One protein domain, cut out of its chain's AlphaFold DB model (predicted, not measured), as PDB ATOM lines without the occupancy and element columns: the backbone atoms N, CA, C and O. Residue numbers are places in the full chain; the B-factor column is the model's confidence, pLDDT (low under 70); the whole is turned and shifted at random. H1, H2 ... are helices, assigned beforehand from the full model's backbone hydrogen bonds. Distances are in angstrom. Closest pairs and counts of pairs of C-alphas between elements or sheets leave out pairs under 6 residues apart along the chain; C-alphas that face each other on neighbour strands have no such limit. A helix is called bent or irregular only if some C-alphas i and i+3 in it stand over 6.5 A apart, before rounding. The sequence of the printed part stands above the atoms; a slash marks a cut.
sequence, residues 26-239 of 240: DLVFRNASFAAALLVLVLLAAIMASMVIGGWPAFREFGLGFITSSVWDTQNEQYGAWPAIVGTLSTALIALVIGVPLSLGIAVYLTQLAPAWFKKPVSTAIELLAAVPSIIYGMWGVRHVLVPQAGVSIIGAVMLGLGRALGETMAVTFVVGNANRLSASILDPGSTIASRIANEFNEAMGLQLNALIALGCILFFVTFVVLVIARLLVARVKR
ATOM      1  N   ASP A  26     366.992  64.206 227.069       74.06
ATOM      2  CA  ASP A  26     367.289  64.220 228.502       74.06
ATOM      3  C   ASP A  26     367.884  65.570 228.941       74.06
ATOM      4  O   ASP A  26     367.522  66.104 229.991       74.06
ATOM      5  N   LEU A  27     368.744  66.179 228.112       73.88
ATOM      6  CA  LEU A  27     369.318  67.503 228.378       73.88
ATOM      7  C   LEU A  27     368.264  68.618 228.320       73.88
ATOM      8  O   LEU A  27     368.211  69.463 229.217       73.88
ATOM      9  N   VAL A  28     367.424  68.616 227.281       77.81
ATOM     10  CA  VAL A  28     366.351  69.608 227.114       77.81
ATOM     11  C   VAL A  28     365.345  69.499 228.258       77.81
ATOM     12  O   VAL A  28     364.987  70.512 228.854       77.81
ATOM     13  N   PHE A  29     364.946  68.280 228.623       72.19
ATOM     14  CA  PHE A  29     364.022  68.039 229.728       72.19
ATOM     15  C   PHE A  29     364.593  68.494 231.078       72.19
ATOM     16  O   PHE A  29     363.897  69.158 231.855       72.19
ATOM     17  N   ARG A  30     365.871  68.195 231.350       75.44
ATOM     18  CA  ARG A  30     366.551  68.622 232.581       75.44
ATOM     19  C   ARG A  30     366.616  70.143 232.687       75.44
ATOM     20  O   ARG A  30     366.269  70.694 233.730       75.44
ATOM     21  N   ASN A  31     367.021  70.816 231.612       77.75
ATOM     22  CA  ASN A  31     367.139  72.271 231.600       77.75
ATOM     23  C   ASN A  31     365.766  72.949 231.691       77.75
ATOM     24  O   ASN A  31     365.628  73.924 232.423       77.75
ATOM     25  N   ALA A  32     364.741  72.410 231.024       80.38
ATOM     26  CA  ALA A  32     363.372  72.914 231.122       80.38
ATOM     27  C   ALA A  32     362.798  72.757 232.540       80.38
ATOM     28  O   ALA A  32     362.203  73.693 233.068       80.38
ATOM     29  N   SER A  33     363.025  71.611 233.189       80.06
ATOM     30  CA  SER A  33     362.574  71.364 234.567       80.06
ATOM     31  C   SER A  33     363.279  72.280 235.570       80.06
ATOM     32  O   SER A  33     362.642  72.839 236.463       80.06
ATOM     33  N   PHE A  34     364.587  72.477 235.398       82.62
ATOM     34  CA  PHE A  34     365.360  73.409 236.215       82.62
ATOM     35  C   PHE A  34     364.903  74.860 236.010       82.62
ATOM     36  O   PHE A  34     364.682  75.576 236.984       82.62
ATOM     37  N   ALA A  35     364.689  75.276 234.759       87.31
ATOM     38  CA  ALA A  35     364.184  76.606 234.433       87.31
ATOM     39  C   ALA A  35     362.781  76.844 235.008       87.31
ATOM     40  O   ALA A  35     362.528  77.913 235.551       87.31
ATOM     41  N   ALA A  36     361.890  75.849 234.957       82.81
ATOM     42  CA  ALA A  36     360.560  75.937 235.555       82.81
ATOM     43  C   ALA A  36     360.623  76.083 237.084       82.81
ATOM     44  O   ALA A  36     359.945  76.942 237.648       82.81
ATOM     45  N   ALA A  37     361.469  75.297 237.757       83.62
ATOM     46  CA  ALA A  37     361.667  75.412 239.201       83.62
ATOM     47  C   ALA A  37     362.235  76.788 239.594       83.62
ATOM     48  O   ALA A  37     361.756  77.405 240.548       83.62
ATOM     49  N   LEU A  38     363.211  77.292 238.831       93.31
ATOM     50  CA  LEU A  38     363.784  78.620 239.038       93.31
ATOM     51  C   LEU A  38     362.744  79.724 238.805       93.31
ATOM     52  O   LEU A  38     362.635  80.630 239.625       93.31
ATOM     53  N   LEU A  39     361.953  79.630 237.732       91.62
ATOM     54  CA  LEU A  39     360.893  80.585 237.409       91.62
ATOM     55  C   LEU A  39     359.881  80.685 238.547       91.62
ATOM     56  O   LEU A  39     359.559  81.791 238.970       91.62
ATOM     57  N   VAL A  40     359.414  79.552 239.080       88.00
ATOM     58  CA  VAL A  40     358.472  79.538 240.211       88.00
ATOM     59  C   VAL A  40     359.076  80.214 241.442       88.00
ATOM     60  O   VAL A  40     358.396  80.999 242.103       88.00
ATOM     61  N   LEU A  41     360.351  79.954 241.741       90.81
ATOM     62  CA  LEU A  41     361.037  80.562 242.882       90.81
ATOM     63  C   LEU A  41     361.202  82.078 242.706       90.81
ATOM     64  O   LEU A  41     360.937  82.833 243.641       90.81
ATOM     65  N   VAL A  42     361.570  82.528 241.503       95.69
ATOM     66  CA  VAL A  42     361.652  83.956 241.158       95.69
ATOM     67  C   VAL A  42     360.280  84.617 241.240       95.69
ATOM     68  O   VAL A  42     360.171  85.701 241.801       95.69
ATOM     69  N   LEU A  43     359.226  83.972 240.738       93.31
ATOM     70  CA  LEU A  43     357.865  84.503 240.780       93.31
ATOM     71  C   LEU A  43     357.365  84.648 242.223       93.31
ATOM     72  O   LEU A  43     356.796  85.678 242.571       93.31
ATOM     73  N   LEU A  44     357.640  83.669 243.089       90.31
ATOM     74  CA  LEU A  44     357.319  83.755 244.515       90.31
ATOM     75  C   LEU A  44     358.079  84.906 245.186       90.31
ATOM     76  O   LEU A  44     357.470  85.711 245.892       90.31
ATOM     77  N   ALA A  45     359.385  85.024 244.932       92.81
ATOM     78  CA  ALA A  45     360.193  86.125 245.452       92.81
ATOM     79  C   ALA A  45     359.703  87.491 244.941       92.81
ATOM     80  O   ALA A  45     359.644  88.445 245.713       92.81
ATOM     81  N   ALA A  46     359.295  87.580 243.673       94.38
ATOM     82  CA  ALA A  46     358.745  88.791 243.075       94.38
ATOM     83  C   ALA A  46     357.395  89.181 243.697       94.38
ATOM     84  O   ALA A  46     357.194  90.350 244.013       94.38
ATOM     85  N   ILE A  47     356.493  88.221 243.932       92.56
ATOM     86  CA  ILE A  47     355.218  88.464 244.629       92.56
ATOM     87  C   ILE A  47     355.479  88.950 246.059       92.56
ATOM     88  O   ILE A  47     354.876  89.930 246.495       92.56
ATOM     89  N   MET A  48     356.408  88.308 246.769       91.62
ATOM     90  CA  MET A  48     356.788  88.703 248.126       91.62
ATOM     91  C   MET A  48     357.373  90.120 248.153       91.62
ATOM     92  O   MET A  48     356.944  90.946 248.955       91.62
ATOM     93  N   ALA A  49     358.303  90.431 247.247       94.19
ATOM     94  CA  ALA A  49     358.877  91.766 247.125       94.19
ATOM     95  C   ALA A  49     357.808  92.812 246.775       94.19
ATOM     96  O   ALA A  49     357.779  93.879 247.382       94.19
ATOM     97  N   SER A  50     356.896  92.489 245.855       93.44
ATOM     98  CA  SER A  50     355.784  93.358 245.462       93.44
ATOM     99  C   SER A  50     354.867  93.688 246.645       93.44
ATOM    100  O   SER A  50     354.552  94.855 246.870       93.44
ATOM    101  N   MET A  51     354.512  92.695 247.467       91.75
ATOM    102  CA  MET A  51     353.706  92.925 248.671       91.75
ATOM    103  C   MET A  51     354.416  93.792 249.707       91.75
ATOM    104  O   MET A  51     353.796  94.675 250.295       91.75
ATOM    105  N   VAL A  52     355.712  93.563 249.921       92.88
ATOM    106  CA  VAL A  52     356.487  94.368 250.869       92.88
ATOM    107  C   VAL A  52     356.588  95.807 250.375       92.88
ATOM    108  O   VAL A  52     356.301  96.720 251.139       92.88
ATOM    109  N   ILE A  53     356.929  96.024 249.102       93.56
ATOM    110  CA  ILE A  53     357.097  97.365 248.526       93.56
ATOM    111  C   ILE A  53     355.761  98.118 248.471       93.56
ATOM    112  O   ILE A  53     355.713  99.274 248.882       93.56
ATOM    113  N   GLY A  54     354.683  97.479 248.010       89.25
ATOM    114  CA  GLY A  54     353.362  98.110 247.901       89.25
ATOM    115  C   GLY A  54     352.646  98.295 249.242       89.25
ATOM    116  O   GLY A  54     351.868  99.230 249.396       89.25
ATOM    117  N   GLY A  55     352.929  97.449 250.238       88.75
ATOM    118  CA  GLY A  55     352.375  97.577 251.589       88.75
ATOM    119  C   GLY A  55     353.151  98.549 252.482       88.75
ATOM    120  O   GLY A  55     352.593  99.100 253.431       88.75
ATOM    121  N   TRP A  56     354.431  98.802 252.184       89.62
ATOM    122  CA  TRP A  56     355.298  99.663 252.998       89.62
ATOM    123  C   TRP A  56     354.756 101.085 253.236       89.62
ATOM    124  O   TRP A  56     354.873 101.566 254.364       89.62
ATOM    125  N   PRO A  57     354.151 101.782 252.251       88.88
ATOM    126  CA  PRO A  57     353.601 103.117 252.467       88.88
ATOM    127  C   PRO A  57     352.496 103.155 253.529       88.88
ATOM    128  O   PRO A  57     352.457 104.096 254.313       88.88
ATOM    129  N   ALA A  58     351.658 102.117 253.632       85.81
ATOM    130  CA  ALA A  58     350.628 102.051 254.671       85.81
ATOM    131  C   ALA A  58     351.244 101.954 256.077       85.81
ATOM    132  O   ALA A  58     350.787 102.613 257.007       85.81
ATOM    133  N   PHE A  59     352.339 101.204 256.226       85.94
ATOM    134  CA  PHE A  59     353.084 101.156 257.486       85.94
ATOM    135  C   PHE A  59     353.824 102.460 257.801       85.94
ATOM    136  O   PHE A  59     354.072 102.733 258.972       85.94
ATOM    137  N   ARG A  60     354.187 103.271 256.797       85.94
ATOM    138  CA  ARG A  60     354.769 104.601 257.041       85.94
ATOM    139  C   ARG A  60     353.736 105.588 257.575       85.94
ATOM    140  O   ARG A  60     354.075 106.348 258.473       85.94
ATOM    141  N   GLU A  61     352.517 105.545 257.046       81.75
ATOM    142  CA  GLU A  61     351.445 106.474 257.421       81.75
ATOM    143  C   GLU A  61     350.839 106.131 258.790       81.75
ATOM    144  O   GLU A  61     350.724 106.981 259.667       81.75
ATOM    145  N   PHE A  62     350.509 104.855 259.014       80.25
ATOM    146  CA  PHE A  62     349.803 104.406 260.223       80.25
ATOM    147  C   PHE A  62     350.718 103.760 261.277       80.25
ATOM    148  O   PHE A  62     350.283 103.461 262.395       80.25
ATOM    149  N   GLY A  63     351.989 103.508 260.949       80.62
ATOM    150  CA  GLY A  63     352.949 102.868 261.849       80.62
ATOM    151  C   GLY A  63     352.525 101.465 262.301       80.62
ATOM    152  O   GLY A  63     351.767 100.756 261.639       80.62
ATOM    153  N   LEU A  64     352.976 101.073 263.497       79.19
ATOM    154  CA  LEU A  64     352.484  99.867 264.185       79.19
ATOM    155  C   LEU A  64     351.004  99.988 264.593       79.19
ATOM    156  O   LEU A  64     350.352  98.972 264.838       79.19
ATOM    157  N   GLY A  65     350.468 101.216 264.614       78.75
ATOM    158  CA  GLY A  65     349.055 101.506 264.845       78.75
ATOM    159  C   GLY A  65     348.139 100.925 263.768       78.75
ATOM    160  O   GLY A  65     346.988 100.624 264.062       78.75
ATOM    161  N   PHE A  66     348.651 100.654 262.564       83.69
ATOM    162  CA  PHE A  66     347.911  99.940 261.520       83.69
ATOM    163  C   PHE A  66     347.398  98.574 261.996       83.69
ATOM    164  O   PHE A  66     346.275  98.182 261.691       83.69
ATOM    165  N   ILE A  67     348.217  97.844 262.761       83.06
ATOM    166  CA  ILE A  67     347.908  96.475 263.195       83.06
ATOM    167  C   ILE A  67     346.899  96.483 264.347       83.06
ATOM    168  O   ILE A  67     346.052  95.597 264.419       83.06
ATOM    169  N   THR A  68     346.983  97.473 265.237       81.31
ATOM    170  CA  THR A  68     346.149  97.568 266.444       81.31
ATOM    171  C   THR A  68     344.894  98.418 266.257       81.31
ATOM    172  O   THR A  68     343.960  98.288 267.046       81.31
ATOM    173  N   SER A  69     344.838  99.265 265.226       83.50
ATOM    174  CA  SER A  69     343.667 100.089 264.942       83.50
ATOM    175  C   SER A  69     342.474  99.217 264.562       83.50
ATOM    176  O   SER A  69     342.542  98.379 263.657       83.50
ATOM    177  N   SER A  70     341.364  99.436 265.262       81.56
ATOM    178  CA  SER A  70     340.075  98.800 265.000       81.56
ATOM    179  C   SER A  70     339.222  99.551 263.981       81.56
ATOM    180  O   SER A  70     338.159  99.060 263.606       81.56
ATOM    181  N   VAL A  71     339.641 100.752 263.578       82.50
ATOM    182  CA  VAL A  71     338.852 101.626 262.711       82.50
ATOM    183  C   VAL A  71     339.233 101.355 261.264       82.50
ATOM    184  O   VAL A  71     340.393 101.481 260.888       82.50
ATOM    185  N   TRP A  72     338.244 100.973 260.460       85.12
ATOM    186  CA  TRP A  72     338.361 100.922 259.009       85.12
ATOM    187  C   TRP A  72     337.301 101.833 258.411       85.12
ATOM    188  O   TRP A  72     336.121 101.473 258.379       85.12
ATOM    189  N   ASP A  73     337.732 103.006 257.971       83.25
ATOM    190  CA  ASP A  73     336.887 104.033 257.394       83.25
ATOM    191  C   ASP A  73     337.502 104.545 256.089       83.25
ATOM    192  O   ASP A  73     338.496 105.274 256.079       83.25
ATOM    193  N   THR A  74     336.882 104.152 254.978       83.31
ATOM    194  CA  THR A  74     337.288 104.543 253.627       83.31
ATOM    195  C   THR A  74     337.049 106.029 253.352       83.31
ATOM    196  O   THR A  74     337.724 106.589 252.496       83.31
ATOM    197  N   GLN A  75     336.121 106.684 254.062       82.50
ATOM    198  CA  GLN A  75     335.813 108.104 253.851       82.50
ATOM    199  C   GLN A  75     336.819 109.020 254.549       82.50
ATOM    200  O   GLN A  75     337.167 110.068 254.016       82.50
ATOM    201  N   ASN A  76     337.290 108.614 255.729       82.12
ATOM    202  CA  ASN A  76     338.242 109.381 256.536       82.12
ATOM    203  C   ASN A  76     339.705 108.945 256.332       82.12
ATOM    204  O   ASN A  76     340.566 109.347 257.111       82.12
ATOM    205  N   GLU A  77     339.976 108.105 255.324       82.88
ATOM    206  CA  GLU A  77     341.296 107.531 255.017       82.88
ATOM    207  C   GLU A  77     341.977 106.865 256.231       82.88
ATOM    208  O   GLU A  77     343.191 106.928 256.396       82.88
ATOM    209  N   GLN A  78     341.203 106.207 257.101       83.31
ATOM    210  CA  GLN A  78     341.729 105.498 258.271       83.31
ATOM    211  C   GLN A  78     341.604 103.993 258.079       83.31
ATOM    212  O   GLN A  78     340.502 103.450 258.026       83.31
ATOM    213  N   TYR A  79     342.740 103.299 258.025       86.69
ATOM    214  CA  TYR A  79     342.772 101.863 257.758       86.69
ATOM    215  C   TYR A  79     343.388 101.102 258.932       86.69
ATOM    216  O   TYR A  79     344.558 101.275 259.265       86.69
ATOM    217  N   GLY A  80     342.587 100.241 259.557       86.00
ATOM    218  CA  GLY A  80     342.980  99.391 260.675       86.00
ATOM    219  C   GLY A  80     342.857  97.906 260.350       86.00
ATOM    220  O   GLY A  80     341.793  97.414 259.971       86.00
ATOM    221  N   ALA A  81     343.945  97.163 260.520       87.19
ATOM    222  CA  ALA A  81     344.004  95.740 260.206       87.19
ATOM    223  C   ALA A  81     343.400  94.840 261.294       87.19
ATOM    224  O   ALA A  81     343.102  93.674 261.017       87.19
ATOM    225  N   TRP A  82     343.197  95.354 262.511       87.31
ATOM    226  CA  TRP A  82     342.797  94.548 263.666       87.31
ATOM    227  C   TRP A  82     341.522  93.720 263.438       87.31
ATOM    228  O   TRP A  82     341.568  92.500 263.641       87.31
ATOM    229  N   PRO A  83     340.400  94.295 262.952       86.38
ATOM    230  CA  PRO A  83     339.167  93.530 262.777       86.38
ATOM    231  C   PRO A  83     339.322  92.433 261.717       86.38
ATOM    232  O   PRO A  83     338.773  91.345 261.869       86.38
ATOM    233  N   ALA A  84     340.115  92.686 260.671       88.31
ATOM    234  CA  ALA A  84     340.380  91.720 259.610       88.31
ATOM    235  C   ALA A  84     341.251  90.549 260.093       88.31
ATOM    236  O   ALA A  84     340.985  89.394 259.747       88.31
ATOM    237  N   ILE A  85     342.277  90.830 260.904       89.25
ATOM    238  CA  ILE A  85     343.156  89.812 261.502       89.25
ATOM    239  C   ILE A  85     342.354  88.920 262.453       89.25
ATOM    240  O   ILE A  85     342.388  87.695 262.316       89.25
ATOM    241  N   VAL A  86     341.588  89.522 263.370       87.50
ATOM    242  CA  VAL A  86     340.740  88.782 264.318       87.50
ATOM    243  C   VAL A  86     339.667  87.983 263.583       87.50
ATOM    244  O   VAL A  86     339.466  86.811 263.901       87.50
ATOM    245  N   GLY A  87     339.029  88.558 262.560       86.81
ATOM    246  CA  GLY A  87     338.071  87.845 261.715       86.81
ATOM    247  C   GLY A  87     338.699  86.631 261.032       86.81
ATOM    248  O   GLY A  87     338.141  85.539 261.057       86.81
ATOM    249  N   THR A  88     339.909  86.772 260.493       90.12
ATOM    250  CA  THR A  88     340.617  85.669 259.816       90.12
ATOM    251  C   THR A  88     340.987  84.553 260.793       90.12
ATOM    252  O   THR A  88     340.810  83.376 260.488       90.12
ATOM    253  N   LEU A  89     341.474  84.901 261.985       89.31
ATOM    254  CA  LEU A  89     341.895  83.913 262.973       89.31
ATOM    255  C   LEU A  89     340.707  83.202 263.640       89.31
ATOM    256  O   LEU A  89     340.742  81.986 263.814       89.31
ATOM    257  N   SER A  90     339.651  83.941 263.986       86.69
ATOM    258  CA  SER A  90     338.432  83.382 264.590       86.69
ATOM    259  C   SER A  90     337.701  82.445 263.628       86.69
ATOM    260  O   SER A  90     337.374  81.321 264.002       86.69
ATOM    261  N   THR A  91     337.522  82.854 262.370       86.88
ATOM    262  CA  THR A  91     336.902  82.009 261.335       86.88
ATOM    263  C   THR A  91     337.726  80.759 261.050       86.88
ATOM    264  O   THR A  91     337.160  79.671 260.984       86.88
ATOM    265  N   ALA A  92     339.057  80.868 260.971       88.50
ATOM    266  CA  ALA A  92     339.935  79.707 260.832       88.50
ATOM    267  C   ALA A  92     339.838  78.752 262.035       88.50
ATOM    268  O   ALA A  92     339.819  77.534 261.855       88.50
ATOM    269  N   LEU A  93     339.736  79.287 263.256       89.50
ATOM    270  CA  LEU A  93     339.582  78.484 264.468       89.50
ATOM    271  C   LEU A  93     338.243  77.738 264.482       89.50
ATOM    272  O   LEU A  93     338.219  76.535 264.735       89.50
ATOM    273  N   ILE A  94     337.140  78.419 264.163       88.69
ATOM    274  CA  ILE A  94     335.806  77.805 264.075       88.69
ATOM    275  C   ILE A  94     335.789  76.734 262.978       88.69
ATOM    276  O   ILE A  94     335.326  75.614 263.211       88.69
ATOM    277  N   ALA A  95     336.358  77.040 261.807       89.00
ATOM    278  CA  ALA A  95     336.482  76.094 260.705       89.00
ATOM    279  C   ALA A  95     337.297  74.855 261.101       89.00
ATOM    280  O   ALA A  95     336.938  73.747 260.713       89.00
ATOM    281  N   LEU A  96     338.351  75.007 261.908       90.88
ATOM    282  CA  LEU A  96     339.135  73.884 262.420       90.88
ATOM    283  C   LEU A  96     338.330  73.039 263.418       90.88
ATOM    284  O   LEU A  96     338.287  71.816 263.290       90.88
ATOM    285  N   VAL A  97     337.669  73.684 264.383       93.44
ATOM    286  CA  VAL A  97     336.886  73.010 265.433       93.44
ATOM    287  C   VAL A  97     335.744  72.184 264.844       93.44
ATOM    288  O   VAL A  97     335.494  71.079 265.315       93.44
ATOM    289  N   ILE A  98     335.077  72.683 263.801       92.94
ATOM    290  CA  ILE A  98     333.974  71.975 263.135       92.94
ATOM    291  C   ILE A  98     334.502  71.024 262.049       92.94
ATOM    292  O   ILE A  98     334.033  69.892 261.915       92.94
ATOM    293  N   GLY A  99     335.495  71.459 261.275       92.31
ATOM    294  CA  GLY A  99     336.008  70.730 260.118       92.31
ATOM    295  C   GLY A  99     336.775  69.463 260.485       92.31
ATOM    296  O   GLY A  99     336.623  68.450 259.806       92.31
ATOM    297  N   VAL A 100     337.549  69.469 261.575       94.31
ATOM    298  CA  VAL A 100     338.300  68.285 262.029       94.31
ATOM    299  C   VAL A 100     337.374  67.106 262.368       94.31
ATOM    300  O   VAL A 100     337.532  66.057 261.735       94.31
ATOM    301  N   PRO A 101     336.391  67.225 263.283       95.12
ATOM    302  CA  PRO A 101     335.501  66.109 263.605       95.12
ATOM    303  C   PRO A 101     334.639  65.695 262.408       95.12
ATOM    304  O   PRO A 101     334.455  64.500 262.178       95.12
ATOM    305  N   LEU A 102     334.174  66.654 261.600       94.81
ATOM    306  CA  LEU A 102     333.411  66.354 260.391       94.81
ATOM    307  C   LEU A 102     334.247  65.553 259.379       94.81
ATOM    308  O   LEU A 102     333.755  64.571 258.824       94.81
ATOM    309  N   SER A 103     335.518  65.914 259.176       91.69
ATOM    310  CA  SER A 103     336.420  65.203 258.259       91.69
ATOM    311  C   SER A 103     336.676  63.760 258.701       91.69
ATOM    312  O   SER A 103     336.645  62.847 257.875       91.69
ATOM    313  N   LEU A 104     336.839  63.535 260.011       93.62
ATOM    314  CA  LEU A 104     336.971  62.199 260.584       93.62
ATOM    315  C   LEU A 104     335.678  61.393 260.401       93.62
ATOM    316  O   LEU A 104     335.736  60.233 259.997       93.62
ATOM    317  N   GLY A 105     334.516  62.015 260.622       93.06
ATOM    318  CA  GLY A 105     333.210  61.392 260.393       93.06
ATOM    319  C   GLY A 105     333.009  60.961 258.937       93.06
ATOM    320  O   GLY A 105     332.616  59.822 258.682       93.06
ATOM    321  N   ILE A 106     333.357  61.823 257.978       90.44
ATOM    322  CA  ILE A 106     333.296  61.505 256.543       90.44
ATOM    323  C   ILE A 106     334.262  60.363 256.199       90.44
ATOM    324  O   ILE A 106     333.891  59.446 255.463       90.44
ATOM    325  N   ALA A 107     335.476  60.367 256.755       90.00
ATOM    326  CA  ALA A 107     336.451  59.302 256.532       90.00
ATOM    327  C   ALA A 107     335.958  57.946 257.067       90.00
ATOM    328  O   ALA A 107     336.022  56.937 256.359       90.00
ATOM    329  N   VAL A 108     335.414  57.907 258.286       91.88
ATOM    330  CA  VAL A 108     334.845  56.683 258.876       91.88
ATOM    331  C   VAL A 108     333.635  56.204 258.074       91.88
ATOM    332  O   VAL A 108     333.549  55.023 257.742       91.88
ATOM    333  N   TYR A 109     332.744  57.112 257.673       90.94
ATOM    334  CA  TYR A 109     331.587  56.774 256.844       90.94
ATOM    335  C   TYR A 109     332.002  56.158 255.501       90.94
ATOM    336  O   TYR A 109     331.538  55.072 255.150       90.94
ATOM    337  N   LEU A 110     332.929  56.791 254.773       87.62
ATOM    338  CA  LEU A 110     333.409  56.289 253.480       87.62
ATOM    339  C   LEU A 110     334.173  54.967 253.582       87.62
ATOM    340  O   LEU A 110     334.206  54.192 252.620       87.62
ATOM    341  N   THR A 111     334.806  54.699 254.723       86.19
ATOM    342  CA  THR A 111     335.560  53.459 254.922       86.19
ATOM    343  C   THR A 111     334.692  52.302 255.396       86.19
ATOM    344  O   THR A 111     334.858  51.209 254.854       86.19
ATOM    345  N   GLN A 112     333.775  52.530 256.339       88.19
ATOM    346  CA  GLN A 112     333.058  51.456 257.036       88.19
ATOM    347  C   GLN A 112     331.591  51.296 256.619       88.19
ATOM    348  O   GLN A 112     331.085  50.179 256.656       88.19
ATOM    349  N   LEU A 113     330.905  52.373 256.222       86.00
ATOM    350  CA  LEU A 113     329.448  52.351 256.011       86.00
ATOM    351  C   LEU A 113     329.024  52.589 254.556       86.00
ATOM    352  O   LEU A 113     327.935  52.183 254.158       86.00
ATOM    353  N   ALA A 114     329.856  53.252 253.749       86.75
ATOM    354  CA  ALA A 114     329.457  53.677 252.414       86.75
ATOM    355  C   ALA A 114     329.355  52.499 251.421       86.75
ATOM    356  O   ALA A 114     330.318  51.740 251.255       86.75
ATOM    357  N   PRO A 115     328.236  52.374 250.680       86.06
ATOM    358  CA  PRO A 115     328.080  51.342 249.663       86.06
ATOM    359  C   PRO A 115     329.075  51.542 248.510       86.06
ATOM    360  O   PRO A 115     329.412  52.667 248.128       86.06
ATOM    361  N   ALA A 116     329.538  50.436 247.918       82.69
ATOM    362  CA  ALA A 116     330.640  50.433 246.949       82.69
ATOM    363  C   ALA A 116     330.398  51.312 245.704       82.69
ATOM    364  O   ALA A 116     331.354  51.816 245.112       82.69
ATOM    365  N   TRP A 117     329.133  51.520 245.322       86.75
ATOM    366  CA  TRP A 117     328.757  52.385 244.202       86.75
ATOM    367  C   TRP A 117     328.905  53.882 244.523       86.75
ATOM    368  O   TRP A 117     329.232  54.653 243.629       86.75
ATOM    369  N   PHE A 118     328.731  54.291 245.786       84.56
ATOM    370  CA  PHE A 118     328.855  55.686 246.232       84.56
ATOM    371  C   PHE A 118     330.291  56.032 246.642       84.56
ATOM    372  O   PHE A 118     330.778  57.137 246.407       84.56
ATOM    373  N   LYS A 119     331.017  55.054 247.192       81.50
ATOM    374  CA  LYS A 119     332.408  55.222 247.626       81.50
ATOM    375  C   LYS A 119     333.339  55.649 246.488       81.50
ATOM    376  O   LYS A 119     334.161  56.534 246.688       81.50
ATOM    377  N   LYS A 120     333.210  55.043 245.300       78.62
ATOM    378  CA  LYS A 120     334.063  55.343 244.135       78.62
ATOM    379  C   LYS A 120     333.970  56.808 243.671       78.62
ATOM    380  O   LYS A 120     335.006  57.463 243.679       78.62
ATOM    381  N   PRO A 121     332.789  57.353 243.313       84.94
ATOM    382  CA  PRO A 121     332.690  58.736 242.849       84.94
ATOM    383  C   PRO A 121     333.074  59.745 243.934       84.94
ATOM    384  O   PRO A 121     333.739  60.729 243.627       84.94
ATOM    385  N   VAL A 122     332.726  59.490 245.201       84.75
ATOM    386  CA  VAL A 122     333.085  60.396 246.301       84.75
ATOM    387  C   VAL A 122     334.583  60.360 246.597       84.75
ATOM    388  O   VAL A 122     335.172  61.420 246.769       84.75
ATOM    389  N   SER A 123     335.229  59.188 246.587       78.19
ATOM    390  CA  SER A 123     336.693  59.093 246.730       78.19
ATOM    391  C   SER A 123     337.397  59.822 245.594       78.19
ATOM    392  O   SER A 123     338.288  60.618 245.856       78.19
ATOM    393  N   THR A 124     336.949  59.641 244.348       75.12
ATOM    394  CA  THR A 124     337.501  60.381 243.208       75.12
ATOM    395  C   THR A 124     337.286  61.886 243.364       75.12
ATOM    396  O   THR A 124     338.225  62.646 243.170       75.12
ATOM    397  N   ALA A 125     336.100  62.342 243.775       77.25
ATOM    398  CA  ALA A 125     335.850  63.762 244.023       77.25
ATOM    399  C   ALA A 125     336.739  64.321 245.150       77.25
ATOM    400  O   ALA A 125     337.286  65.411 245.002       77.25
ATOM    401  N   ILE A 126     336.937  63.571 246.239       77.12
ATOM    402  CA  ILE A 126     337.832  63.947 247.346       77.12
ATOM    403  C   ILE A 126     339.291  63.958 246.892       77.12
ATOM    404  O   ILE A 126     340.014  64.882 247.236       77.12
ATOM    405  N   GLU A 127     339.738  62.979 246.109       70.44
ATOM    406  CA  GLU A 127     341.099  62.915 245.560       70.44
ATOM    407  C   GLU A 127     341.372  64.067 244.581       70.44
ATOM    408  O   GLU A 127     342.455  64.661 244.607       70.44
ATOM    409  N   LEU A 128     340.374  64.424 243.765       70.44
ATOM    410  CA  LEU A 128     340.408  65.595 242.889       70.44
ATOM    411  C   LEU A 128     340.439  66.897 243.706       70.44
ATOM    412  O   LEU A 128     341.253  67.776 243.421       70.44
ATOM    413  N   LEU A 129     339.621  67.003 244.757       70.44
ATOM    414  CA  LEU A 129     339.568  68.162 245.657       70.44
ATOM    415  C   LEU A 129     340.856  68.317 246.487       70.44
ATOM    416  O   LEU A 129     341.362  69.424 246.674       70.44
ATOM    417  N   ALA A 130     341.433  67.206 246.946       63.88
ATOM    418  CA  ALA A 130     342.664  67.144 247.732       63.88
ATOM    419  C   ALA A 130     343.929  67.447 246.910       63.88
ATOM    420  O   ALA A 130     345.037  67.388 247.440       63.88
ATOM    421  N   ALA A 131     343.774  67.809 245.634       60.38
ATOM    422  CA  ALA A 131     344.852  68.199 244.735       60.38
ATOM    423  C   ALA A 131     345.942  67.130 244.521       60.38
ATOM    424  O   ALA A 131     347.041  67.420 244.044       60.38
ATOM    425  N   VAL A 132     345.614  65.862 244.778       54.91
ATOM    426  CA  VAL A 132     346.522  64.711 244.661       54.91
ATOM    427  C   VAL A 132     347.043  64.405 243.237       54.91
ATOM    428  O   VAL A 132     348.061  63.705 243.146       54.91
ATOM    429  N   PRO A 133     346.526  64.940 242.106       55.88
ATOM    430  CA  PRO A 133     347.096  64.564 240.818       55.88
ATOM    431  C   PRO A 133     348.576  64.950 240.634       55.88
ATOM    432  O   PRO A 133     349.250  64.325 239.826       55.88
ATOM    433  N   SER A 134     349.147  65.899 241.390       54.44
ATOM    434  CA  SER A 134     350.556  66.308 241.222       54.44
ATOM    435  C   SER A 134     351.564  65.177 241.494       54.44
ATOM    436  O   SER A 134     352.575  65.067 240.803       54.44
ATOM    437  N   ILE A 135     351.286  64.306 242.473       56.53
ATOM    438  CA  ILE A 135     352.161  63.175 242.839       56.53
ATOM    439  C   ILE A 135     351.869  61.967 241.943       56.53
ATOM    440  O   ILE A 135     352.799  61.294 241.499       56.53
ATOM    441  N   ILE A 136     350.594  61.730 241.613       54.44
ATOM    442  CA  ILE A 136     350.185  60.638 240.721       54.44
ATOM    443  C   ILE A 136     350.675  60.902 239.295       54.44
ATOM    444  O   ILE A 136     351.256  60.002 238.712       54.44
ATOM    445  N   TYR A 137     350.560  62.116 238.750       53.03
ATOM    446  CA  TYR A 137     351.148  62.468 237.451       53.03
ATOM    447  C   TYR A 137     352.675  62.549 237.489       53.03
ATOM    448  O   TYR A 137     353.304  62.277 236.473       53.03
ATOM    449  N   GLY A 138     353.286  62.870 238.633       55.44
ATOM    450  CA  GLY A 138     354.737  62.772 238.811       55.44
ATOM    451  C   GLY A 138     355.228  61.321 238.725       55.44
ATOM    452  O   GLY A 138     356.157  61.022 237.982       55.44
ATOM    453  N   MET A 139     354.556  60.394 239.415       57.25
ATOM    454  CA  MET A 139     354.891  58.962 239.402       57.25
ATOM    455  C   MET A 139     354.441  58.237 238.124       57.25
ATOM    456  O   MET A 139     355.167  57.391 237.607       57.25
ATOM    457  N   TRP A 140     353.275  58.584 237.577       50.00
ATOM    458  CA  TRP A 140     352.805  58.150 236.257       50.00
ATOM    459  C   TRP A 140     353.699  58.732 235.163       50.00
ATOM    460  O   TRP A 140     354.012  58.043 234.205       50.00
ATOM    461  N   GLY A 141     354.205  59.950 235.364       54.22
ATOM    462  CA  GLY A 141     355.222  60.590 234.547       54.22
ATOM    463  C   GLY A 141     356.507  59.777 234.514       54.22
ATOM    464  O   GLY A 141     356.926  59.326 233.462       54.22
ATOM    465  N   VAL A 142     357.083  59.436 235.661       53.62
ATOM    466  CA  VAL A 142     358.275  58.567 235.698       53.62
ATOM    467  C   VAL A 142     358.008  57.170 235.095       53.62
ATOM    468  O   VAL A 142     358.920  56.559 234.542       53.62
ATOM    469  N   ARG A 143     356.762  56.670 235.138       52.12
ATOM    470  CA  ARG A 143     356.373  55.349 234.603       52.12
ATOM    471  C   ARG A 143     355.951  55.341 233.118       52.12
ATOM    472  O   ARG A 143     356.035  54.284 232.498       52.12
ATOM    473  N   HIS A 144     355.529  56.472 232.543       52.28
ATOM    474  CA  HIS A 144     355.000  56.578 231.168       52.28
ATOM    475  C   HIS A 144     355.613  57.719 230.315       52.28
ATOM    476  O   HIS A 144     355.503  57.679 229.089       52.28
ATOM    477  N   VAL A 145     356.313  58.696 230.906       50.94
ATOM    478  CA  VAL A 145     356.993  59.845 230.250       50.94
ATOM    479  C   VAL A 145     358.423  59.471 229.851       50.94
ATOM    480  O   VAL A 145     359.408  60.067 230.266       50.94
ATOM    481  N   LEU A 146     358.540  58.472 228.982       52.09
ATOM    482  CA  LEU A 146     359.580  58.489 227.942       52.09
ATOM    483  C   LEU A 146     358.985  58.920 226.580       52.09
ATOM    484  O   LEU A 146     359.676  58.934 225.567       52.09
ATOM    485  N   VAL A 147     357.681  59.228 226.543       53.53
ATOM    486  CA  VAL A 147     356.820  59.381 225.354       53.53
ATOM    487  C   VAL A 147     355.820  60.523 225.717       53.53
ATOM    488  O   VAL A 147     355.521  60.713 226.891       53.53
ATOM    489  N   PRO A 148     355.358  61.419 224.833       50.50
ATOM    490  CA  PRO A 148     355.698  62.843 224.830       50.50
ATOM    491  C   PRO A 148     354.508  63.776 225.182       50.50
ATOM    492  O   PRO A 148     354.003  64.491 224.319       50.50
ATOM    493  N   GLN A 149     354.037  63.804 226.439       52.06
ATOM    494  CA  GLN A 149     352.833  64.593 226.794       52.06
ATOM    495  C   GLN A 149     352.823  65.225 228.209       52.06
ATOM    496  O   GLN A 149     351.832  65.169 228.931       52.06
ATOM    497  N   ALA A 150     353.909  65.901 228.603       55.22
ATOM    498  CA  ALA A 150     354.015  66.635 229.879       55.22
ATOM    499  C   ALA A 150     353.110  67.890 229.997       55.22
ATOM    500  O   ALA A 150     353.015  68.482 231.068       55.22
ATOM    501  N   GLY A 151     352.431  68.314 228.923       58.22
ATOM    502  CA  GLY A 151     351.565  69.502 228.945       58.22
ATOM    503  C   GLY A 151     350.290  69.328 229.777       58.22
ATOM    504  O   GLY A 151     349.852  70.268 230.435       58.22
ATOM    505  N   VAL A 152     349.718  68.119 229.807       58.38
ATOM    506  CA  VAL A 152     348.427  67.862 230.474       58.38
ATOM    507  C   VAL A 152     348.540  67.987 231.997       58.38
ATOM    508  O   VAL A 152     347.644  68.530 232.637       58.38
ATOM    509  N   SER A 153     349.657  67.558 232.591       60.66
ATOM    510  CA  SER A 153     349.884  67.661 234.038       60.66
ATOM    511  C   SER A 153     350.182  69.091 234.491       60.66
ATOM    512  O   SER A 153     349.749  69.476 235.574       60.66
ATOM    513  N   ILE A 154     350.866  69.893 233.667       69.44
ATOM    514  CA  ILE A 154     351.129  71.311 233.954       69.44
ATOM    515  C   ILE A 154     349.821  72.100 233.911       69.44
ATOM    516  O   ILE A 154     349.506  72.805 234.866       69.44
ATOM    517  N   ILE A 155     349.028  71.937 232.846       68.50
ATOM    518  CA  ILE A 155     347.725  72.605 232.716       68.50
ATOM    519  C   ILE A 155     346.797  72.173 233.860       68.50
ATOM    520  O   ILE A 155     346.182  73.025 234.499       68.50
ATOM    521  N   GLY A 156     346.764  70.876 234.187       67.19
ATOM    522  CA  GLY A 156     345.992  70.356 235.316       67.19
ATOM    523  C   GLY A 156     346.436  70.923 236.669       67.19
ATOM    524  O   GLY A 156     345.593  71.321 237.468       67.19
ATOM    525  N   ALA A 157     347.744  71.022 236.922       69.56
ATOM    526  CA  ALA A 157     348.278  71.595 238.159       69.56
ATOM    527  C   ALA A 157     347.982  73.098 238.283       69.56
ATOM    528  O   ALA A 157     347.605  73.561 239.359       69.56
ATOM    529  N   VAL A 158     348.108  73.849 237.182       78.25
ATOM    530  CA  VAL A 158     347.804  75.287 237.137       78.25
ATOM    531  C   VAL A 158     346.313  75.534 237.367       78.25
ATOM    532  O   VAL A 158     345.964  76.335 238.233       78.25
ATOM    533  N   MET A 159     345.434  74.824 236.653       75.81
ATOM    534  CA  MET A 159     343.982  74.974 236.814       75.81
ATOM    535  C   MET A 159     343.515  74.606 238.223       75.81
ATOM    536  O   MET A 159     342.668  75.297 238.785       75.81
ATOM    537  N   LEU A 160     344.087  73.560 238.821       74.94
ATOM    538  CA  LEU A 160     343.739  73.130 240.173       74.94
ATOM    539  C   LEU A 160     344.212  74.126 241.238       74.94
ATOM    540  O   LEU A 160     343.457  74.438 242.158       74.94
ATOM    541  N   GLY A 161     345.426  74.668 241.095       77.75
ATOM    542  CA  GLY A 161     345.931  75.725 241.973       77.75
ATOM    543  C   GLY A 161     345.075  76.994 241.908       77.75
ATOM    544  O   GLY A 161     344.680  77.518 242.947       77.75
ATOM    545  N   LEU A 162     344.721  77.437 240.696       81.44
ATOM    546  CA  LEU A 162     343.823  78.578 240.474       81.44
ATOM    547  C   LEU A 162     342.425  78.337 241.048       81.44
ATOM    548  O   LEU A 162     341.895  79.191 241.751       81.44
ATOM    549  N   GLY A 163     341.843  77.166 240.781       79.56
ATOM    550  CA  GLY A 163     340.510  76.801 241.258       79.56
ATOM    551  C   GLY A 163     340.419  76.765 242.782       79.56
ATOM    552  O   GLY A 163     339.431  77.237 243.337       79.56
ATOM    553  N   ARG A 164     341.462  76.284 243.473       81.69
ATOM    554  CA  ARG A 164     341.525  76.334 244.942       81.69
ATOM    555  C   ARG A 164     341.699  77.754 245.459       81.69
ATOM    556  O   ARG A 164     340.965  78.154 246.354       81.69
ATOM    557  N   ALA A 165     342.612  78.522 244.867       79.06
ATOM    558  CA  ALA A 165     342.854  79.901 245.281       79.06
ATOM    559  C   ALA A 165     341.589  80.764 245.161       79.06
ATOM    560  O   ALA A 165     341.241  81.473 246.101       79.06
ATOM    561  N   LEU A 166     340.870  80.668 244.040       77.62
ATOM    562  CA  LEU A 166     339.629  81.412 243.817       77.62
ATOM    563  C   LEU A 166     338.458  80.830 244.619       77.62
ATOM    564  O   LEU A 166     337.703  81.578 245.231       77.62
ATOM    565  N   GLY A 167     338.315  79.504 244.633       80.00
ATOM    566  CA  GLY A 167     337.179  78.823 245.250       80.00
ATOM    567  C   GLY A 167     337.171  78.906 246.774       80.00
ATOM    568  O   GLY A 167     336.121  79.161 247.354       80.00
ATOM    569  N   GLU A 168     338.324  78.740 247.430       83.75
ATOM    570  CA  GLU A 168     338.422  78.832 248.893       83.75
ATOM    571  C   GLU A 168     338.206  80.275 249.366       83.75
ATOM    572  O   GLU A 168     337.438  80.517 250.297       83.75
ATOM    573  N   THR A 169     338.834  81.249 248.699       82.38
ATOM    574  CA  THR A 169     338.764  82.657 249.117       82.38
ATOM    575  C   THR A 169     337.384  83.259 248.879       82.38
ATOM    576  O   THR A 169     336.852  83.899 249.786       82.38
ATOM    577  N   MET A 170     336.768  82.999 247.723       81.19
ATOM    578  CA  MET A 170     335.430  83.510 247.413       81.19
ATOM    579  C   MET A 170     334.327  82.773 248.171       81.19
ATOM    580  O   MET A 170     333.326  83.380 248.520       81.19
ATOM    581  N   ALA A 171     334.490  81.491 248.507       83.44
ATOM    582  CA  ALA A 171     333.518  80.833 249.382       83.44
ATOM    583  C   ALA A 171     333.489  81.488 250.773       83.44
ATOM    584  O   ALA A 171     332.416  81.750 251.318       83.44
ATOM    585  N   VAL A 172     334.662  81.798 251.335       82.19
ATOM    586  CA  VAL A 172     334.759  82.432 252.657       82.19
ATOM    587  C   VAL A 172     334.179  83.848 252.642       82.19
ATOM    588  O   VAL A 172     333.529  84.233 253.614       82.19
ATOM    589  N   THR A 173     334.330  84.617 251.559       83.19
ATOM    590  CA  THR A 173     333.748  85.971 251.490       83.19
ATOM    591  C   THR A 173     332.225  85.962 251.627       83.19
ATOM    592  O   THR A 173     331.677  86.790 252.356       83.19
ATOM    593  N   PHE A 174     331.547  84.998 250.997       83.44
ATOM    594  CA  PHE A 174     330.092  84.867 251.077       83.44
ATOM    595  C   PHE A 174     329.605  84.326 252.423       83.44
ATOM    596  O   PHE A 174     328.511  84.680 252.853       83.44
ATOM    597  N   VAL A 175     330.399  83.486 253.095       82.19
ATOM    598  CA  VAL A 175     330.010  82.879 254.378       82.19
ATOM    599  C   VAL A 175     330.191  83.840 255.550       82.19
ATOM    600  O   VAL A 175     329.331  83.885 256.424       82.19
ATOM    601  N   VAL A 176     331.296  84.594 255.600       80.88
ATOM    602  CA  VAL A 176     331.600  85.436 256.774       80.88
ATOM    603  C   VAL A 176     330.812  86.752 256.744       80.88
ATOM    604  O   VAL A 176     330.429  87.254 257.795       80.88
ATOM    605  N   GLY A 177     330.486  87.277 255.559       71.00
ATOM    606  CA  GLY A 177     329.637  88.461 255.407       71.00
ATOM    607  C   GLY A 177     330.377  89.779 255.669       71.00
ATOM    608  O   GLY A 177     330.943  90.008 256.727       71.00
ATOM    609  N   ASN A 178     330.369  90.680 254.688       79.31
ATOM    610  CA  ASN A 178     331.201  91.889 254.651       79.31
ATOM    611  C   ASN A 178     330.783  92.981 255.665       79.31
ATOM    612  O   ASN A 178     330.207  93.996 255.275       79.31
ATOM    613  N   ALA A 179     331.067  92.800 256.959       72.38
ATOM    614  CA  ALA A 179     330.836  93.822 257.982       72.38
ATOM    615  C   ALA A 179     332.114  94.206 258.740       72.38
ATOM    616  O   ALA A 179     332.872  93.373 259.235       72.38
ATOM    617  N   ASN A 180     332.320  95.519 258.858       64.19
ATOM    618  CA  ASN A 180     333.550  96.132 259.358       64.19
ATOM    619  C   ASN A 180     333.444  96.579 260.828       64.19
ATOM    620  O   ASN A 180     334.069  97.561 261.220       64.19
ATOM    621  N   ARG A 181     332.647  95.883 261.648       66.69
ATOM    622  CA  ARG A 181     332.425  96.221 263.065       66.69
ATOM    623  C   ARG A 181     332.904  95.084 263.962       66.69
ATOM    624  O   ARG A 181     332.712  93.918 263.638       66.69
ATOM    625  N   LEU A 182     333.519  95.425 265.095       58.50
ATOM    626  CA  LEU A 182     333.859  94.462 266.144       58.50
ATOM    627  C   LEU A 182     332.579  94.087 266.901       58.50
ATOM    628  O   LEU A 182     332.259  94.677 267.932       58.50
ATOM    629  N   SER A 183     331.825  93.137 266.360       58.75
ATOM    630  CA  SER A 183     330.709  92.520 267.070       58.75
ATOM    631  C   SER A 183     331.225  91.457 268.043       58.75
ATOM    632  O   SER A 183     332.069  90.638 267.691       58.75
ATOM    633  N   ALA A 184     330.708  91.450 269.273       59.34
ATOM    634  CA  ALA A 184     331.023  90.426 270.278       59.34
ATOM    635  C   ALA A 184     330.302  89.084 270.019       59.34
ATOM    636  O   ALA A 184     330.617  88.075 270.647       59.34
ATOM    637  N   SER A 185     329.323  89.074 269.110       69.06
ATOM    638  CA  SER A 185     328.551  87.893 268.725       69.06
ATOM    639  C   SER A 185     329.279  87.107 267.632       69.06
ATOM    640  O   SER A 185     329.617  87.643 266.583       69.06
ATOM    641  N   ILE A 186     329.493  85.811 267.877       62.44
ATOM    642  CA  ILE A 186     330.202  84.868 266.987       62.44
ATOM    643  C   ILE A 186     329.436  84.613 265.671       62.44
ATOM    644  O   ILE A 186     330.012  84.110 264.710       62.44
ATOM    645  N   LEU A 187     328.143  84.951 265.626       70.69
ATOM    646  CA  LEU A 187     327.267  84.766 264.463       70.69
ATOM    647  C   LEU A 187     327.027  86.056 263.669       70.69
ATOM    648  O   LEU A 187     326.336  86.015 262.652       70.69
ATOM    649  N   ASP A 188     327.562  87.188 264.128       75.56
ATOM    650  CA  ASP A 188     327.431  88.431 263.380       75.56
ATOM    651  C   ASP A 188     328.359  88.407 262.156       75.56
ATOM    652  O   ASP A 188     329.448  87.824 262.219       75.56
ATOM    653  N   PRO A 189     327.964  89.060 261.048       75.81
ATOM    654  CA  PRO A 189     328.823  89.182 259.883       75.81
ATOM    655  C   PRO A 189     330.173  89.806 260.252       75.81
ATOM    656  O   PRO A 189     330.240  90.741 261.055       75.81
ATOM    657  N   GLY A 190     331.247  89.306 259.650       81.44
ATOM    658  CA  GLY A 190     332.609  89.738 259.928       81.44
ATOM    659  C   GLY A 190     333.477  89.845 258.679       81.44
ATOM    660  O   GLY A 190     333.339  89.130 257.692       81.44
ATOM    661  N   SER A 191     334.457  90.732 258.724       86.56
ATOM    662  CA  SER A 191     335.432  90.864 257.645       86.56
ATOM    663  C   SER A 191     336.679  90.012 257.918       86.56
ATOM    664  O   SER A 191     337.324  90.185 258.952       86.56
ATOM    665  N   THR A 192     337.086  89.157 256.982       90.50
ATOM    666  CA  THR A 192     338.431  88.542 256.959       90.50
ATOM    667  C   THR A 192     339.380  89.346 256.068       90.50
ATOM    668  O   THR A 192     338.928  90.103 255.203       90.50
ATOM    669  N   ILE A 193     340.695  89.153 256.222       90.50
ATOM    670  CA  ILE A 193     341.704  89.799 255.369       90.50
ATOM    671  C   ILE A 193     341.444  89.473 253.892       90.50
ATOM    672  O   ILE A 193     341.373  90.379 253.066       90.50
ATOM    673  N   ALA A 194     341.233  88.193 253.571       89.19
ATOM    674  CA  ALA A 194     340.953  87.755 252.206       89.19
ATOM    675  C   ALA A 194     339.659  88.377 251.659       89.19
ATOM    676  O   ALA A 194     339.649  88.854 250.528       89.19
ATOM    677  N   SER A 195     338.595  88.439 252.471       88.44
ATOM    678  CA  SER A 195     337.331  89.040 252.030       88.44
ATOM    679  C   SER A 195     337.412  90.541 251.789       88.44
ATOM    680  O   SER A 195     336.833  91.019 250.820       88.44
ATOM    681  N   ARG A 196     338.175  91.283 252.601       89.56
ATOM    682  CA  ARG A 196     338.370  92.722 252.375       89.56
ATOM    683  C   ARG A 196     339.144  92.988 251.099       89.56
ATOM    684  O   ARG A 196     338.755  93.849 250.325       89.56
ATOM    685  N   ILE A 197     340.206  92.218 250.864       90.25
ATOM    686  CA  ILE A 197     340.963  92.313 249.616       90.25
ATOM    687  C   ILE A 197     340.034  91.999 248.437       90.25
ATOM    688  O   ILE A 197     339.949  92.786 247.510       90.25
ATOM    689  N   ALA A 198     339.274  90.906 248.482       88.00
ATOM    690  CA  ALA A 198     338.378  90.541 247.385       88.00
ATOM    691  C   ALA A 198     337.299  91.603 247.089       88.00
ATOM    692  O   ALA A 198     336.993  91.839 245.924       88.00
ATOM    693  N   ASN A 199     336.746  92.239 248.126       88.00
ATOM    694  CA  ASN A 199     335.639  93.183 247.980       88.00
ATOM    695  C   ASN A 199     336.100  94.604 247.633       88.00
ATOM    696  O   ASN A 199     335.442  95.276 246.851       88.00
ATOM    697  N   GLU A 200     337.215  95.069 248.201       89.12
ATOM    698  CA  GLU A 200     337.618  96.480 248.121       89.12
ATOM    699  C   GLU A 200     338.803  96.719 247.166       89.12
ATOM    700  O   GLU A 200     339.093  97.865 246.839       89.12
ATOM    701  N   PHE A 201     339.490  95.679 246.666       89.25
ATOM    702  CA  PHE A 201     340.696  95.864 245.836       89.25
ATOM    703  C   PHE A 201     340.428  96.582 244.514       89.25
ATOM    704  O   PHE A 201     341.277  97.338 244.056       89.25
ATOM    705  N   ASN A 202     339.256  96.372 243.912       88.81
ATOM    706  CA  ASN A 202     338.906  97.018 242.646       88.81
ATOM    707  C   ASN A 202     338.492  98.492 242.816       88.81
ATOM    708  O   ASN A 202     338.517  99.252 241.853       88.81
ATOM    709  N   GLU A 203     338.106  98.890 244.029       87.19
ATOM    710  CA  GLU A 203     337.691 100.258 244.368       87.19
ATOM    711  C   GLU A 203     338.832 101.061 245.015       87.19
ATOM    712  O   GLU A 203     338.782 102.288 245.080       87.19
ATOM    713  N   ALA A 204     339.881 100.376 245.475       88.38
ATOM    714  CA  ALA A 204     340.971 100.967 246.225       88.38
ATOM    715  C   ALA A 204     341.905 101.813 245.347       88.38
ATOM    716  O   ALA A 204     342.553 101.319 244.423       88.38
ATOM    717  N   MET A 205     342.062 103.085 245.717       86.19
ATOM    718  CA  MET A 205     343.058 103.991 245.141       86.19
ATOM    719  C   MET A 205     343.919 104.627 246.237       86.19
ATOM    720  O   MET A 205     343.495 104.770 247.382       86.19
ATOM    721  N   GLY A 206     345.157 104.994 245.893       88.50
ATOM    722  CA  GLY A 206     346.064 105.697 246.802       88.50
ATOM    723  C   GLY A 206     346.363 104.916 248.086       88.50
ATOM    724  O   GLY A 206     346.898 103.806 248.042       88.50
ATOM    725  N   LEU A 207     346.033 105.507 249.236       87.81
ATOM    726  CA  LEU A 207     346.344 104.943 250.550       87.81
ATOM    727  C   LEU A 207     345.559 103.656 250.849       87.81
ATOM    728  O   LEU A 207     346.123 102.737 251.449       87.81
ATOM    729  N   GLN A 208     344.318 103.535 250.359       89.94
ATOM    730  CA  GLN A 208     343.512 102.317 250.509       89.94
ATOM    731  C   GLN A 208     344.175 101.114 249.835       89.94
ATOM    732  O   GLN A 208     344.211 100.022 250.403       89.94
ATOM    733  N   LEU A 209     344.739 101.315 248.637       91.50
ATOM    734  CA  LEU A 209     345.429 100.259 247.896       91.50
ATOM    735  C   LEU A 209     346.657  99.779 248.675       91.50
ATOM    736  O   LEU A 209     346.841  98.577 248.861       91.50
ATOM    737  N   ASN A 210     347.453 100.713 249.198       92.06
ATOM    738  CA  ASN A 210     348.624 100.392 250.012       92.06
ATOM    739  C   ASN A 210     348.224  99.637 251.292       92.06
ATOM    740  O   ASN A 210     348.892  98.674 251.673       92.06
ATOM    741  N   ALA A 211     347.116 100.025 251.933       91.19
ATOM    742  CA  ALA A 211     346.577  99.335 253.104       91.19
ATOM    743  C   ALA A 211     346.107  97.908 252.772       91.19
ATOM    744  O   ALA A 211     346.396  96.973 253.522       91.19
ATOM    745  N   LEU A 212     345.447  97.701 251.627       92.56
ATOM    746  CA  LEU A 212     345.046  96.371 251.156       92.56
ATOM    747  C   LEU A 212     346.250  95.484 250.814       92.56
ATOM    748  O   LEU A 212     346.262  94.300 251.159       92.56
ATOM    749  N   ILE A 213     347.288  96.042 250.186       93.50
ATOM    750  CA  ILE A 213     348.532  95.313 249.911       93.50
ATOM    751  C   ILE A 213     349.242  94.955 251.227       93.50
ATOM    752  O   ILE A 213     349.723  93.829 251.373       93.50
ATOM    753  N   ALA A 214     349.244  95.853 252.218       92.94
ATOM    754  CA  ALA A 214     349.778  95.581 253.553       92.94
ATOM    755  C   ALA A 214     349.009  94.456 254.267       92.94
ATOM    756  O   ALA A 214     349.629  93.544 254.818       92.94
ATOM    757  N   LEU A 215     347.673  94.460 254.200       92.75
ATOM    758  CA  LEU A 215     346.842  93.353 254.679       92.75
ATOM    759  C   LEU A 215     347.209  92.032 253.991       92.75
ATOM    760  O   LEU A 215     347.370  91.008 254.657       92.75
ATOM    761  N   GLY A 216     347.401  92.052 252.672       92.88
ATOM    762  CA  GLY A 216     347.846  90.881 251.925       92.88
ATOM    763  C   GLY A 216     349.230  90.385 252.366       92.88
ATOM    764  O   GLY A 216     349.421  89.179 252.524       92.88
ATOM    765  N   CYS A 217     350.167  91.294 252.648       93.00
ATOM    766  CA  CYS A 217     351.482  90.953 253.193       93.00
ATOM    767  C   CYS A 217     351.366  90.260 254.561       93.00
ATOM    768  O   CYS A 217     352.036  89.253 254.809       93.00
ATOM    769  N   ILE A 218     350.482  90.756 255.436       92.19
ATOM    770  CA  ILE A 218     350.191  90.134 256.737       92.19
ATOM    771  C   ILE A 218     349.616  88.727 256.532       92.19
ATOM    772  O   ILE A 218     350.094  87.776 257.150       92.19
ATOM    773  N   LEU A 219     348.636  88.564 255.637       91.69
ATOM    774  CA  LEU A 219     348.032  87.261 255.351       91.69
ATOM    775  C   LEU A 219     349.052  86.260 254.795       91.69
ATOM    776  O   LEU A 219     349.063  85.097 255.206       91.69
ATOM    777  N   PHE A 220     349.930  86.705 253.895       91.50
ATOM    778  CA  PHE A 220     351.008  85.878 253.360       91.50
ATOM    779  C   PHE A 220     351.949  85.412 254.477       91.50
ATOM    780  O   PHE A 220     352.262  84.224 254.563       91.50
ATOM    781  N   PHE A 221     352.356  86.321 255.367       91.62
ATOM    782  CA  PHE A 221     353.224  85.994 256.497       91.62
ATOM    783  C   PHE A 221     352.567  85.002 257.465       91.62
ATOM    784  O   PHE A 221     353.178  83.997 257.828       91.62
ATOM    785  N   VAL A 222     351.302  85.231 257.830       90.69
ATOM    786  CA  VAL A 222     350.529  84.305 258.675       90.69
ATOM    787  C   VAL A 222     350.448  82.928 258.020       90.69
ATOM    788  O   VAL A 222     350.731  81.920 258.664       90.69
ATOM    789  N   THR A 223     350.141  82.874 256.723       90.12
ATOM    790  CA  THR A 223     350.073  81.616 255.970       90.12
ATOM    791  C   THR A 223     351.425  80.910 255.954       90.12
ATOM    792  O   THR A 223     351.491  79.709 256.203       90.12
ATOM    793  N   PHE A 224     352.518  81.638 255.728       90.69
ATOM    794  CA  PHE A 224     353.866  81.082 255.770       90.69
ATOM    795  C   PHE A 224     354.181  80.458 257.135       90.69
ATOM    796  O   PHE A 224     354.614  79.307 257.192       90.69
ATOM    797  N   VAL A 225     353.908  81.168 258.234       92.56
ATOM    798  CA  VAL A 225     354.125  80.663 259.600       92.56
ATOM    799  C   VAL A 225     353.296  79.406 259.857       92.56
ATOM    800  O   VAL A 225     353.837  78.395 260.310       92.56
ATOM    801  N   VAL A 226     352.007  79.431 259.512       90.69
ATOM    802  CA  VAL A 226     351.111  78.277 259.666       90.69
ATOM    803  C   VAL A 226     351.614  77.082 258.851       90.69
ATOM    804  O   VAL A 226     351.682  75.969 259.374       90.69
ATOM    805  N   LEU A 227     352.040  77.297 257.604       88.94
ATOM    806  CA  LEU A 227     352.583  76.244 256.744       88.94
ATOM    807  C   LEU A 227     353.897  75.668 257.283       88.94
ATOM    808  O   LEU A 227     354.094  74.452 257.230       88.94
ATOM    809  N   VAL A 228     354.790  76.508 257.813       92.06
ATOM    810  CA  VAL A 228     356.041  76.062 258.442       92.06
ATOM    811  C   VAL A 228     355.736  75.199 259.662       92.06
ATOM    812  O   VAL A 228     356.251  74.084 259.752       92.06
ATOM    813  N   ILE A 229     354.857  75.654 260.558       92.19
ATOM    814  CA  ILE A 229     354.452  74.893 261.749       92.19
ATOM    815  C   ILE A 229     353.819  73.559 261.343       92.19
ATOM    816  O   ILE A 229     354.236  72.510 261.834       92.19
ATOM    817  N   ALA A 230     352.874  73.572 260.400       86.88
ATOM    818  CA  ALA A 230     352.223  72.361 259.911       86.88
ATOM    819  C   ALA A 230     353.238  71.361 259.332       86.88
ATOM    820  O   ALA A 230     353.204  70.174 259.664       86.88
ATOM    821  N   ARG A 231     354.197  71.829 258.519       85.56
ATOM    822  CA  ARG A 231     355.256  70.963 257.976       85.56
ATOM    823  C   ARG A 231     356.183  70.421 259.057       85.56
ATOM    824  O   ARG A 231     356.555  69.251 258.977       85.56
ATOM    825  N   LEU A 232     356.542  71.223 260.057       88.19
ATOM    826  CA  LEU A 232     357.365  70.772 261.182       88.19
ATOM    827  C   LEU A 232     356.641  69.703 262.010       88.19
ATOM    828  O   LEU A 232     357.257  68.694 262.352       88.19
ATOM    829  N   LEU A 233     355.343  69.872 262.274       88.44
ATOM    830  CA  LEU A 233     354.521  68.877 262.970       88.44
ATOM    831  C   LEU A 233     354.444  67.559 262.186       88.44
ATOM    832  O   LEU A 233     354.701  66.493 262.745       88.44
ATOM    833  N   VAL A 234     354.192  67.606 260.875       85.25
ATOM    834  CA  VAL A 234     354.160  66.394 260.032       85.25
ATOM    835  C   VAL A 234     355.533  65.715 259.964       85.25
ATOM    836  O   VAL A 234     355.625  64.488 260.023       85.25
ATOM    837  N   ALA A 235     356.613  66.495 259.879       85.56
ATOM    838  CA  ALA A 235     357.973  65.963 259.891       85.56
ATOM    839  C   ALA A 235     358.332  65.277 261.221       85.56
ATOM    840  O   ALA A 235     359.164  64.370 261.226       85.56
ATOM    841  N   ARG A 236     357.706  65.679 262.337       84.19
ATOM    842  CA  ARG A 236     357.835  64.995 263.633       84.19
ATOM    843  C   ARG A 236     357.095  63.659 263.645       84.19
ATOM    844  O   ARG A 236     357.663  62.687 264.123       84.19
ATOM    845  N   VAL A 237     355.882  63.603 263.091       83.81
ATOM    846  CA  VAL A 237     355.068  62.374 263.066       83.81
ATOM    847  C   VAL A 237     355.668  61.310 262.147       83.81
ATOM    848  O   VAL A 237     355.753  60.164 262.550       83.81
ATOM    849  N   LYS A 238     356.180  61.674 260.961       71.12
ATOM    850  CA  LYS A 238     356.817  60.717 260.026       71.12
ATOM    851  C   LYS A 238     358.088  60.032 260.554       71.12
ATOM    852  O   LYS A 238     358.614  59.155 259.875       71.12
ATOM    853  N   ARG A 239     358.638  60.484 261.686       57.56
ATOM    854  CA  ARG A 239     359.806  59.866 262.334       57.56
ATOM    855  C   ARG A 239     359.434  58.760 263.330       57.56
ATOM    856  O   ARG A 239     360.352  58.119 263.831       57.56
TER     857      ARG A 239
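What this domain is: This is residues 26 to 239 of the 240 residues of the protein "Phosphate ABC transporter permease subunit PstC" of Hyphomicrobiales bacterium (UniProt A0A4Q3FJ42). The longest helix, H1, makes a V with H8, and the long helices H3 and H6 also splay from this end, where short H7 packs between H3, H6 and H8. At the open, spread side, H4 and H5 bridge from H3 back to H6; H2 is a short turn after H1. The printed part has 214 residues with eight named helices, H1 to H8 in order, and no named strand: all helix. It is loose, with a radius of gyration of the C-alphas of 21.3 A and spans of 61 by 51 by 36 A.

Where its parts are: H1, residues 26 to 62, starts at C-alpha 26 (367.289, 64.220, 228.502) and is 54.1 A long; it is only just irregular, C-alphas 54 and 57 being 6.8 A apart. H2 is residues 65 to 68, H3 82 to 113 (44.9 A), H4 116 to 129, H5 133 to 144, H6 151 to 176 (37.8 A), H7 193 to 200. H8, residues 207 to 237 (45.2 A), ends at C-alpha 237 (355.068, 62.374, 263.066).

How they stand to each other: H1, with residues 48 to 59 alone, touches H8 at a steep tilt of 52 degrees, closest C-alphas Gly 55 and Ala 214, 3.8 A. H7 and H8 form a hairpin, closest C-alphas Ile 197 and Leu 212, 6.0 A. H7 is the hub: it also touches H6, about perpendicular at 85 degrees (Thr 173 and Ser 195, closest C-alphas, 4.7 A), and H3 (Ala 84 and Ile 193, closest C-alphas, 4.8 A). H5 and H6 form a hairpin at 8 degrees, closest C-alphas Tyr 137 and Ser 153, 6.3 A. H2 only just touches H3, with 3 pairs of C-alphas within 8 A, the closest Thr 68 and Trp 82, 5.3 A. H4 is close to but not clearly touching H3, C-alphas 110 and 119 being closest at 6.0 A. Every O i to N i+4 pair is within hydrogen-bond range in H5, H7 and H8, but 30 of 33 in H1, 27 of 28 in H3, 8 of 10 in H4 and 21 of 22 in H6; H2 is too short for one.

The domain as a whole: The C-alphas farthest apart, Asn 76 and Leu 146, are 62.2 A apart. The printed part has no cut; the links H2 to H3 and H6 to H7 are long. Confidence is under 70 at residues 130 to 157, 180 to 186 and 239.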